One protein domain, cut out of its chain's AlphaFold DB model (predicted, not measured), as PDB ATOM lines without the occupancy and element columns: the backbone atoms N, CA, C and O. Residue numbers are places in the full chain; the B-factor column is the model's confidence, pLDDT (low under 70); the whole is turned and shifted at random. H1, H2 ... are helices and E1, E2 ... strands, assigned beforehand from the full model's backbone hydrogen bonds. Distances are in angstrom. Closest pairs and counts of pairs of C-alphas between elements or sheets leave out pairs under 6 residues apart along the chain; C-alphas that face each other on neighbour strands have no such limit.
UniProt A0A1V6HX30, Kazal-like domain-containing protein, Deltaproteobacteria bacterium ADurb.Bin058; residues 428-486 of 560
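Overview. This is residues 428 to 486 of the 560 residues of the protein "Kazal-like domain-containing protein" of Deltaproteobacteria bacterium ADurb.Bin058 (UniProt A0A1V6HX30). Little regular structure is here: one hairpin of two antiparallel strands, E1 and E2, has the short helix H1 packed on it near Cys 451 and Cys 456, while loops make most of the rest and the short H2 lies toward the hairpin's open end. The 59 printed residues hold H1, E1, E2, H2 in that order, mixed in class, with 20 residues in named elements. The whole is compact, radius of gyration of the C-alphas 10.1 A, spanning 28 by 21 by 17 A.

Arrangement. Look first at H1, residues 433 to 436: C-alpha 433 is 5.1 A from C-alpha 451 of E1, residues 447 to 452, their closest pair. E2, residues 455 to 460, forms the hairpin with E1; find N 450 and O 457 at 2.9 A. H2, residues 481 to 484, is apart from H1 and E1. Both helices are too short for an O i to N i+4 pair; the single O i to N i+3 pair is within hydrogen-bond range in H1, not in H2.

Along the chain. Find C-alpha 433 at (189.040, 191.542, 91.915), where H1 begins its 5.7 A. E1 runs 15.0 A, E2 16.1 A; H2, 5.1 A, ends at C-alpha 484, (193.331, 182.479, 80.607).

Size, cuts and confidence. The C-alphas of Ser 453 and Ala 486 are farthest apart, 30.6 A. The printed part has no cut; the link from E2 to H2 is long, and no printed residue is under 70 in pLDDT.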
ATOM      1  N   ASN A 428     192.880 185.625 101.531       81.31
ATOM      2  CA  ASN A 428     191.614 185.799 100.817       81.31
ATOM      3  C   ASN A 428     190.921 187.152 101.088       81.31
ATOM      4  O   ASN A 428     189.700 187.242 100.953       81.31
ATOM      5  N   SER A 429     191.652 188.176 101.535       82.56
ATOM      6  CA  SER A 429     191.130 189.539 101.686       82.56
ATOM      7  C   SER A 429     191.585 190.427 100.534       82.56
ATOM      8  O   SER A 429     192.693 190.266 100.037       82.56
ATOM      9  N   CYS A 430     190.722 191.348 100.111       80.75
ATOM     10  CA  CYS A 430     190.897 192.114  98.879       80.75
ATOM     11  C   CYS A 430     190.366 193.545  99.005       80.75
ATOM     12  O   CYS A 430     189.545 193.851  99.874       80.75
ATOM     13  N   THR A 431     190.813 194.394  98.088       81.50
ATOM     14  CA  THR A 431     190.224 195.697  97.749       81.50
ATOM     15  C   THR A 431     189.601 195.700  96.352       81.50
ATOM     16  O   THR A 431     188.683 196.475  96.095       81.50
ATOM     17  N   THR A 432     190.081 194.821  95.470       80.75
ATOM     18  CA  THR A 432     189.667 194.655  94.075       80.75
ATOM     19  C   THR A 432     189.682 193.178  93.680       80.75
ATOM     20  O   THR A 432     190.303 192.343  94.336       80.75
ATOM     21  N   GLU A 433     189.027 192.853  92.571       82.44
ATOM     22  CA  GLU A 433     189.040 191.542  91.915       82.44
ATOM     23  C   GLU A 433     190.465 191.033  91.610       82.44
ATOM     24  O   GLU A 433     190.734 189.834  91.717       82.44
ATOM     25  N   LEU A 434     191.386 191.949  91.285       79.38
ATOM     26  CA  LEU A 434     192.783 191.662  90.941       79.38
ATOM     27  C   LEU A 434     193.576 191.072  92.121       79.38
ATOM     28  O   LEU A 434     194.447 190.230  91.916       79.38
ATOM     29  N   ASP A 435     193.232 191.445  93.360       81.50
ATOM     30  CA  ASP A 435     193.882 190.939  94.581       81.50
ATOM     31  C   ASP A 435     193.638 189.429  94.808       81.50
ATOM     32  O   ASP A 435     194.293 188.804  95.641       81.50
ATOM     33  N   CYS A 436     192.678 188.836  94.089       84.44
ATOM     34  CA  CYS A 436     192.220 187.465  94.298       84.44
ATOM     35  C   CYS A 436     192.792 186.437  93.307       84.44
ATOM     36  O   CYS A 436     192.612 185.239  93.520       84.44
ATOM     37  N   LEU A 437     193.449 186.853  92.216       80.81
ATOM     38  CA  LEU A 437     193.685 185.974  91.057       80.81
ATOM     39  C   LEU A 437     194.616 184.778  91.331       80.81
ATOM     40  O   LEU A 437     194.384 183.698  90.780       80.81
ATOM     41  N   ASP A 438     195.617 184.956  92.198       73.69
ATOM     42  CA  ASP A 438     196.570 183.914  92.630       73.69
ATOM     43  C   ASP A 438     195.966 182.895  93.625       73.69
ATOM     44  O   ASP A 438     196.639 181.946  94.039       73.69
ATOM     45  N   LEU A 439     194.706 183.063  94.045       81.62
ATOM     46  CA  LEU A 439     194.057 182.144  94.978       81.62
ATOM     47  C   LEU A 439     193.631 180.837  94.300       81.62
ATOM     48  O   LEU A 439     193.142 180.808  93.172       81.62
ATOM     49  N   GLU A 440     193.759 179.742  95.050       84.44
ATOM     50  CA  GLU A 440     193.305 178.416  94.637       84.44
ATOM     51  C   GLU A 440     191.790 178.422  94.381       84.44
ATOM     52  O   GLU A 440     190.984 178.534  95.309       84.44
ATOM     53  N   TRP A 441     191.405 178.281  93.113       88.38
ATOM     54  CA  TRP A 441     190.013 178.117  92.716       88.38
ATOM     55  C   TRP A 441     189.522 176.717  93.105       88.38
ATOM     56  O   TRP A 441     190.124 175.710  92.733       88.38
ATOM     57  N   ARG A 442     188.446 176.654  93.899       88.50
ATOM     58  CA  ARG A 442     187.938 175.411  94.516       88.50
ATOM     59  C   ARG A 442     186.526 175.021  94.078       88.50
ATOM     60  O   ARG A 442     186.011 174.011  94.550       88.50
ATOM     61  N   GLU A 443     185.909 175.802  93.199       89.94
ATOM     62  CA  GLU A 443     184.575 175.518  92.673       89.94
ATOM     63  C   GLU A 443     184.651 174.548  91.484       89.94
ATOM     64  O   GLU A 443     185.571 174.611  90.673       89.94
ATOM     65  N   GLU A 444     183.650 173.677  91.325       88.81
ATOM     66  CA  GLU A 444     183.556 172.721  90.201       88.81
ATOM     67  C   GLU A 444     183.069 173.382  88.885       88.81
ATOM     68  O   GLU A 444     182.462 172.740  88.027       88.81
ATOM     69  N   CYS A 445     183.294 174.690  88.735       90.88
ATOM     70  CA  CYS A 445     182.807 175.536  87.648       90.88
ATOM     71  C   CYS A 445     183.922 176.446  87.120       90.88
ATOM     72  O   CYS A 445     184.882 176.724  87.835       90.88
ATOM     73  N   ASN A 446     183.751 176.978  85.911       91.12
ATOM     74  CA  ASN A 446     184.526 178.133  85.464       91.12
ATOM     75  C   ASN A 446     183.831 179.435  85.901       91.12
ATOM     76  O   ASN A 446     182.620 179.447  86.157       91.12
ATOM     77  N   GLY A 447     184.587 180.525  85.963       91.25
ATOM     78  CA  GLY A 447     184.094 181.855  86.303       91.25
ATOM     79  C   GLY A 447     185.215 182.759  86.808       91.25
ATOM     80  O   GLY A 447     186.356 182.670  86.347       91.25
ATOM     81  N   ARG A 448     184.897 183.625  87.772       92.00
ATOM     82  CA  ARG A 448     185.804 184.680  88.238       92.00
ATOM     83  C   ARG A 448     185.707 184.971  89.728       92.00
ATOM     84  O   ARG A 448     184.709 184.670  90.386       92.00
ATOM     85  N   TRP A 449     186.755 185.576  90.264       92.12
ATOM     86  CA  TRP A 449     186.735 186.159  91.598       92.12
ATOM     87  C   TRP A 449     185.896 187.439  91.626       92.12
ATOM     88  O   TRP A 449     185.885 188.208  90.675       92.12
ATOM     89  N   ILE A 450     185.213 187.686  92.740       93.44
ATOM     90  CA  ILE A 450     184.610 188.981  93.064       93.44
ATOM     91  C   ILE A 450     185.064 189.413  94.459       93.44
ATOM     92  O   ILE A 450     185.079 188.606  95.396       93.44
ATOM     93  N   CYS A 451     185.428 190.684  94.617       91.00
ATOM     94  CA  CYS A 451     185.835 191.233  95.901       91.00
ATOM     95  C   CYS A 451     184.613 191.710  96.694       91.00
ATOM     96  O   CYS A 451     184.254 192.889  96.720       91.00
ATOM     97  N   GLN A 452     183.934 190.774  97.359       91.50
ATOM     98  CA  GLN A 452     182.711 191.074  98.096       91.50
ATOM     99  C   GLN A 452     183.000 191.304  99.585       91.50
ATOM    100  O   GLN A 452     183.480 190.420 100.290       91.50
ATOM    101  N   SER A 453     182.674 192.499 100.091       85.75
ATOM    102  CA  SER A 453     182.878 192.881 101.503       85.75
ATOM    103  C   SER A 453     184.333 192.723 101.986       85.75
ATOM    104  O   SER A 453     184.580 192.348 103.138       85.75
ATOM    105  N   ASN A 454     185.287 193.025 101.098       83.19
ATOM    106  CA  ASN A 454     186.739 192.914 101.283       83.19
ATOM    107  C   ASN A 454     187.234 191.464 101.479       83.19
ATOM    108  O   ASN A 454     188.257 191.226 102.130       83.19
ATOM    109  N   VAL A 455     186.493 190.492 100.928       87.31
ATOM    110  CA  VAL A 455     186.822 189.060 100.912       87.31
ATOM    111  C   VAL A 455     186.653 188.492  99.500       87.31
ATOM    112  O   VAL A 455     185.587 188.609  98.892       87.31
ATOM    113  N   CYS A 456     187.692 187.822  99.005       88.75
ATOM    114  CA  CYS A 456     187.673 187.109  97.732       88.75
ATOM    115  C   CYS A 456     186.616 186.006  97.760       88.75
ATOM    116  O   CYS A 456     186.709 185.057  98.545       88.75
ATOM    117  N   THR A 457     185.608 186.141  96.903       93.00
ATOM    118  CA  THR A 457     184.500 185.195  96.769       93.00
ATOM    119  C   THR A 457     184.487 184.652  95.347       93.00
ATOM    120  O   THR A 457     184.560 185.419  94.390       93.00
ATOM    121  N   ALA A 458     184.429 183.330  95.195       92.88
ATOM    122  CA  ALA A 458     184.351 182.692  93.887       92.88
ATOM    123  C   ALA A 458     182.936 182.832  93.308       92.88
ATOM    124  O   ALA A 458     181.941 182.661  94.021       92.88
ATOM    125  N   ARG A 459     182.838 183.134  92.013       93.06
ATOM    126  CA  ARG A 459     181.573 183.265  91.291       93.06
ATOM    127  C   ARG A 459     181.614 182.456  89.995       93.06
ATOM    128  O   ARG A 459     182.364 182.776  89.080       93.06
ATOM    129  N   CYS A 460     180.761 181.437  89.913       91.94
ATOM    130  CA  CYS A 460     180.469 180.754  88.656       91.94
ATOM    131  C   CYS A 460     179.625 181.667  87.757       91.94
ATOM    132  O   CYS A 460     178.520 182.058  88.147       91.94
ATOM    133  N   ASP A 461     180.092 181.958  86.548       82.31
ATOM    134  CA  ASP A 461     179.304 182.628  85.515       82.31
ATOM    135  C   ASP A 461     179.805 182.287  84.103       82.31
ATOM    136  O   ASP A 461     180.739 181.510  83.929       82.31
ATOM    137  N   ALA A 462     179.078 182.783  83.101       74.50
ATOM    138  CA  ALA A 462     179.254 182.450  81.689       74.50
ATOM    139  C   ALA A 462     179.936 183.571  80.888       74.50
ATOM    140  O   ALA A 462     179.859 183.556  79.660       74.50
ATOM    141  N   ASP A 463     180.546 184.541  81.578       72.94
ATOM    142  CA  ASP A 463     181.389 185.552  80.936       72.94
ATOM    143  C   ASP A 463     182.732 184.892  80.540       72.94
ATOM    144  O   ASP A 463     183.186 185.056  79.412       72.94
ATOM    145  N   CYS A 464     183.248 183.986  81.385       81.25
ATOM    146  CA  CYS A 464     184.309 183.047  81.023       81.25
ATOM    147  C   CYS A 464     183.879 182.083  79.893       81.25
ATOM    148  O   CYS A 464     182.919 181.312  80.026       81.25
ATOM    149  N   GLY A 465     184.666 182.056  78.819       76.69
ATOM    150  CA  GLY A 465     184.471 181.297  77.584       76.69
ATOM    151  C   GLY A 465     184.354 182.166  76.323       76.69
ATOM    152  O   GLY A 465     183.930 181.648  75.284       76.69
ATOM    153  N   ASP A 466     184.672 183.465  76.390       84.69
ATOM    154  CA  ASP A 466     184.486 184.431  75.294       84.69
ATOM    155  C   ASP A 466     185.733 184.644  74.403       84.69
ATOM    156  O   ASP A 466     185.629 185.295  73.358       84.69
ATOM    157  N   GLN A 467     186.865 184.003  74.738       81.56
ATOM    158  CA  GLN A 467     188.223 184.149  74.172       81.56
ATOM    159  C   GLN A 467     189.040 185.356  74.684       81.56
ATOM    160  O   GLN A 467     190.105 185.656  74.124       81.56
ATOM    161  N   LYS A 468     188.610 186.031  75.757       84.00
ATOM    162  CA  LYS A 468     189.282 187.201  76.339       84.00
ATOM    163  C   LYS A 468     189.322 187.134  77.874       84.00
ATOM    164  O   LYS A 468     188.469 187.685  78.552       84.00
ATOM    165  N   CYS A 469     190.420 186.588  78.399       83.81
ATOM    166  CA  CYS A 469     190.772 186.688  79.820       83.81
ATOM    167  C   CYS A 469     190.710 188.156  80.302       83.81
ATOM    168  O   CYS A 469     191.475 188.987  79.800       83.81
ATOM    169  N   ASP A 470     189.820 188.463  81.255       85.19
ATOM    170  CA  ASP A 470     189.590 189.787  81.857       85.19
ATOM    171  C   ASP A 470     189.993 189.814  83.355       85.19
ATOM    172  O   ASP A 470     189.171 189.645  84.266       85.19
ATOM    173  N   PRO A 471     191.272 190.089  83.668       79.56
ATOM    174  CA  PRO A 471     191.827 189.934  85.018       79.56
ATOM    175  C   PRO A 471     191.300 190.996  85.985       79.56
ATOM    176  O   PRO A 471     191.073 190.732  87.163       79.56
ATOM    177  N   LEU A 472     191.029 192.198  85.464       82.62
ATOM    178  CA  LEU A 472     190.398 193.299  86.197       82.62
ATOM    179  C   LEU A 472     188.927 193.020  86.557       82.62
ATOM    180  O   LEU A 472     188.359 193.756  87.357       82.62
ATOM    181  N   LEU A 473     188.313 191.979  85.980       88.00
ATOM    182  CA  LEU A 473     186.977 191.495  86.344       88.00
ATOM    183  C   LEU A 473     187.024 190.220  87.205       88.00
ATOM    184  O   LEU A 473     185.964 189.707  87.562       88.00
ATOM    185  N   GLY A 474     188.225 189.737  87.552       87.50
ATOM    186  CA  GLY A 474     188.449 188.614  88.464       87.50
ATOM    187  C   GLY A 474     188.872 187.300  87.810       87.50
ATOM    188  O   GLY A 474     188.907 186.277  88.495       87.50
ATOM    189  N   GLU A 475     189.147 187.284  86.506       89.12
ATOM    190  CA  GLU A 475     189.494 186.051  85.797       89.12
ATOM    191  C   GLU A 475     190.972 185.688  85.961       89.12
ATOM    192  O   GLU A 475     191.871 186.494  85.716       89.12
ATOM    193  N   SER A 476     191.232 184.445  86.368       84.12
ATOM    194  CA  SER A 476     192.583 183.896  86.477       84.12
ATOM    195  C   SER A 476     192.716 182.575  85.732       84.12
ATOM    196  O   SER A 476     191.728 181.932  85.378       84.12
ATOM    197  N   ARG A 477     193.957 182.106  85.557       82.88
ATOM    198  CA  ARG A 477     194.243 180.791  84.960       82.88
ATOM    199  C   ARG A 477     193.590 179.620  85.710       82.88
ATOM    200  O   ARG A 477     193.428 178.545  85.142       82.88
ATOM    201  N   LEU A 478     193.222 179.818  86.980       84.50
ATOM    202  CA  LEU A 478     192.559 178.813  87.813       84.50
ATOM    203  C   LEU A 478     191.028 178.929  87.781       84.50
ATOM    204  O   LEU A 478     190.361 177.902  87.870       84.50
ATOM    205  N   SER A 479     190.473 180.141  87.640       88.75
ATOM    206  CA  SER A 479     189.016 180.364  87.597       88.75
ATOM    207  C   SER A 479     188.432 180.273  86.184       88.75
ATOM    208  O   SER A 479     187.345 179.728  85.995       88.75
ATOM    209  N   CYS A 480     189.169 180.757  85.180       90.25
ATOM    210  CA  CYS A 480     188.806 180.706  83.770       90.25
ATOM    211  C   CYS A 480     189.929 180.108  82.894       90.25
ATOM    212  O   CYS A 480     190.503 180.797  82.047       90.25
ATOM    213  N   PRO A 481     190.241 178.801  83.023       87.88
ATOM    214  CA  PRO A 481     191.165 178.133  82.106       87.88
ATOM    215  C   PRO A 481     190.862 178.324  80.600       87.88
ATOM    216  O   PRO A 481     191.820 178.517  79.857       87.88
ATOM    217  N   PRO A 482     189.597 178.310  80.105       88.31
ATOM    218  CA  PRO A 482     189.318 178.400  78.665       88.31
ATOM    219  C   PRO A 482     189.957 179.591  77.945       88.31
ATOM    220  O   PRO A 482     190.431 179.420  76.824       88.31
ATOM    221  N   ASP A 483     190.003 180.754  78.600       86.12
ATOM    222  CA  ASP A 483     190.521 181.989  78.008       86.12
ATOM    223  C   ASP A 483     191.867 182.410  78.615       86.12
ATOM    224  O   ASP A 483     192.690 183.012  77.922       86.12
ATOM    225  N   CYS A 484     192.122 182.077  79.887       83.06
ATOM    226  CA  CYS A 484     193.331 182.479  80.607       83.06
ATOM    227  C   CYS A 484     194.491 181.461  80.554       83.06
ATOM    228  O   CYS A 484     195.594 181.834  80.938       83.06
ATOM    229  N   ASP A 485     194.329 180.216  80.077       80.56
ATOM    230  CA  ASP A 485     195.439 179.225  80.039       80.56
ATOM    231  C   ASP A 485     196.534 179.541  78.997       80.56
ATOM    232  O   ASP A 485     197.623 178.979  79.043       80.56
ATOM    233  N   ALA A 486     196.289 180.512  78.108       75.00
ATOM    234  CA  ALA A 486     197.301 181.115  77.233       75.00
ATOM    235  C   ALA A 486     197.930 182.414  77.797       75.00
ATOM    236  O   ALA A 486     198.755 183.041  77.125       75.00
TER     237      ALA A 486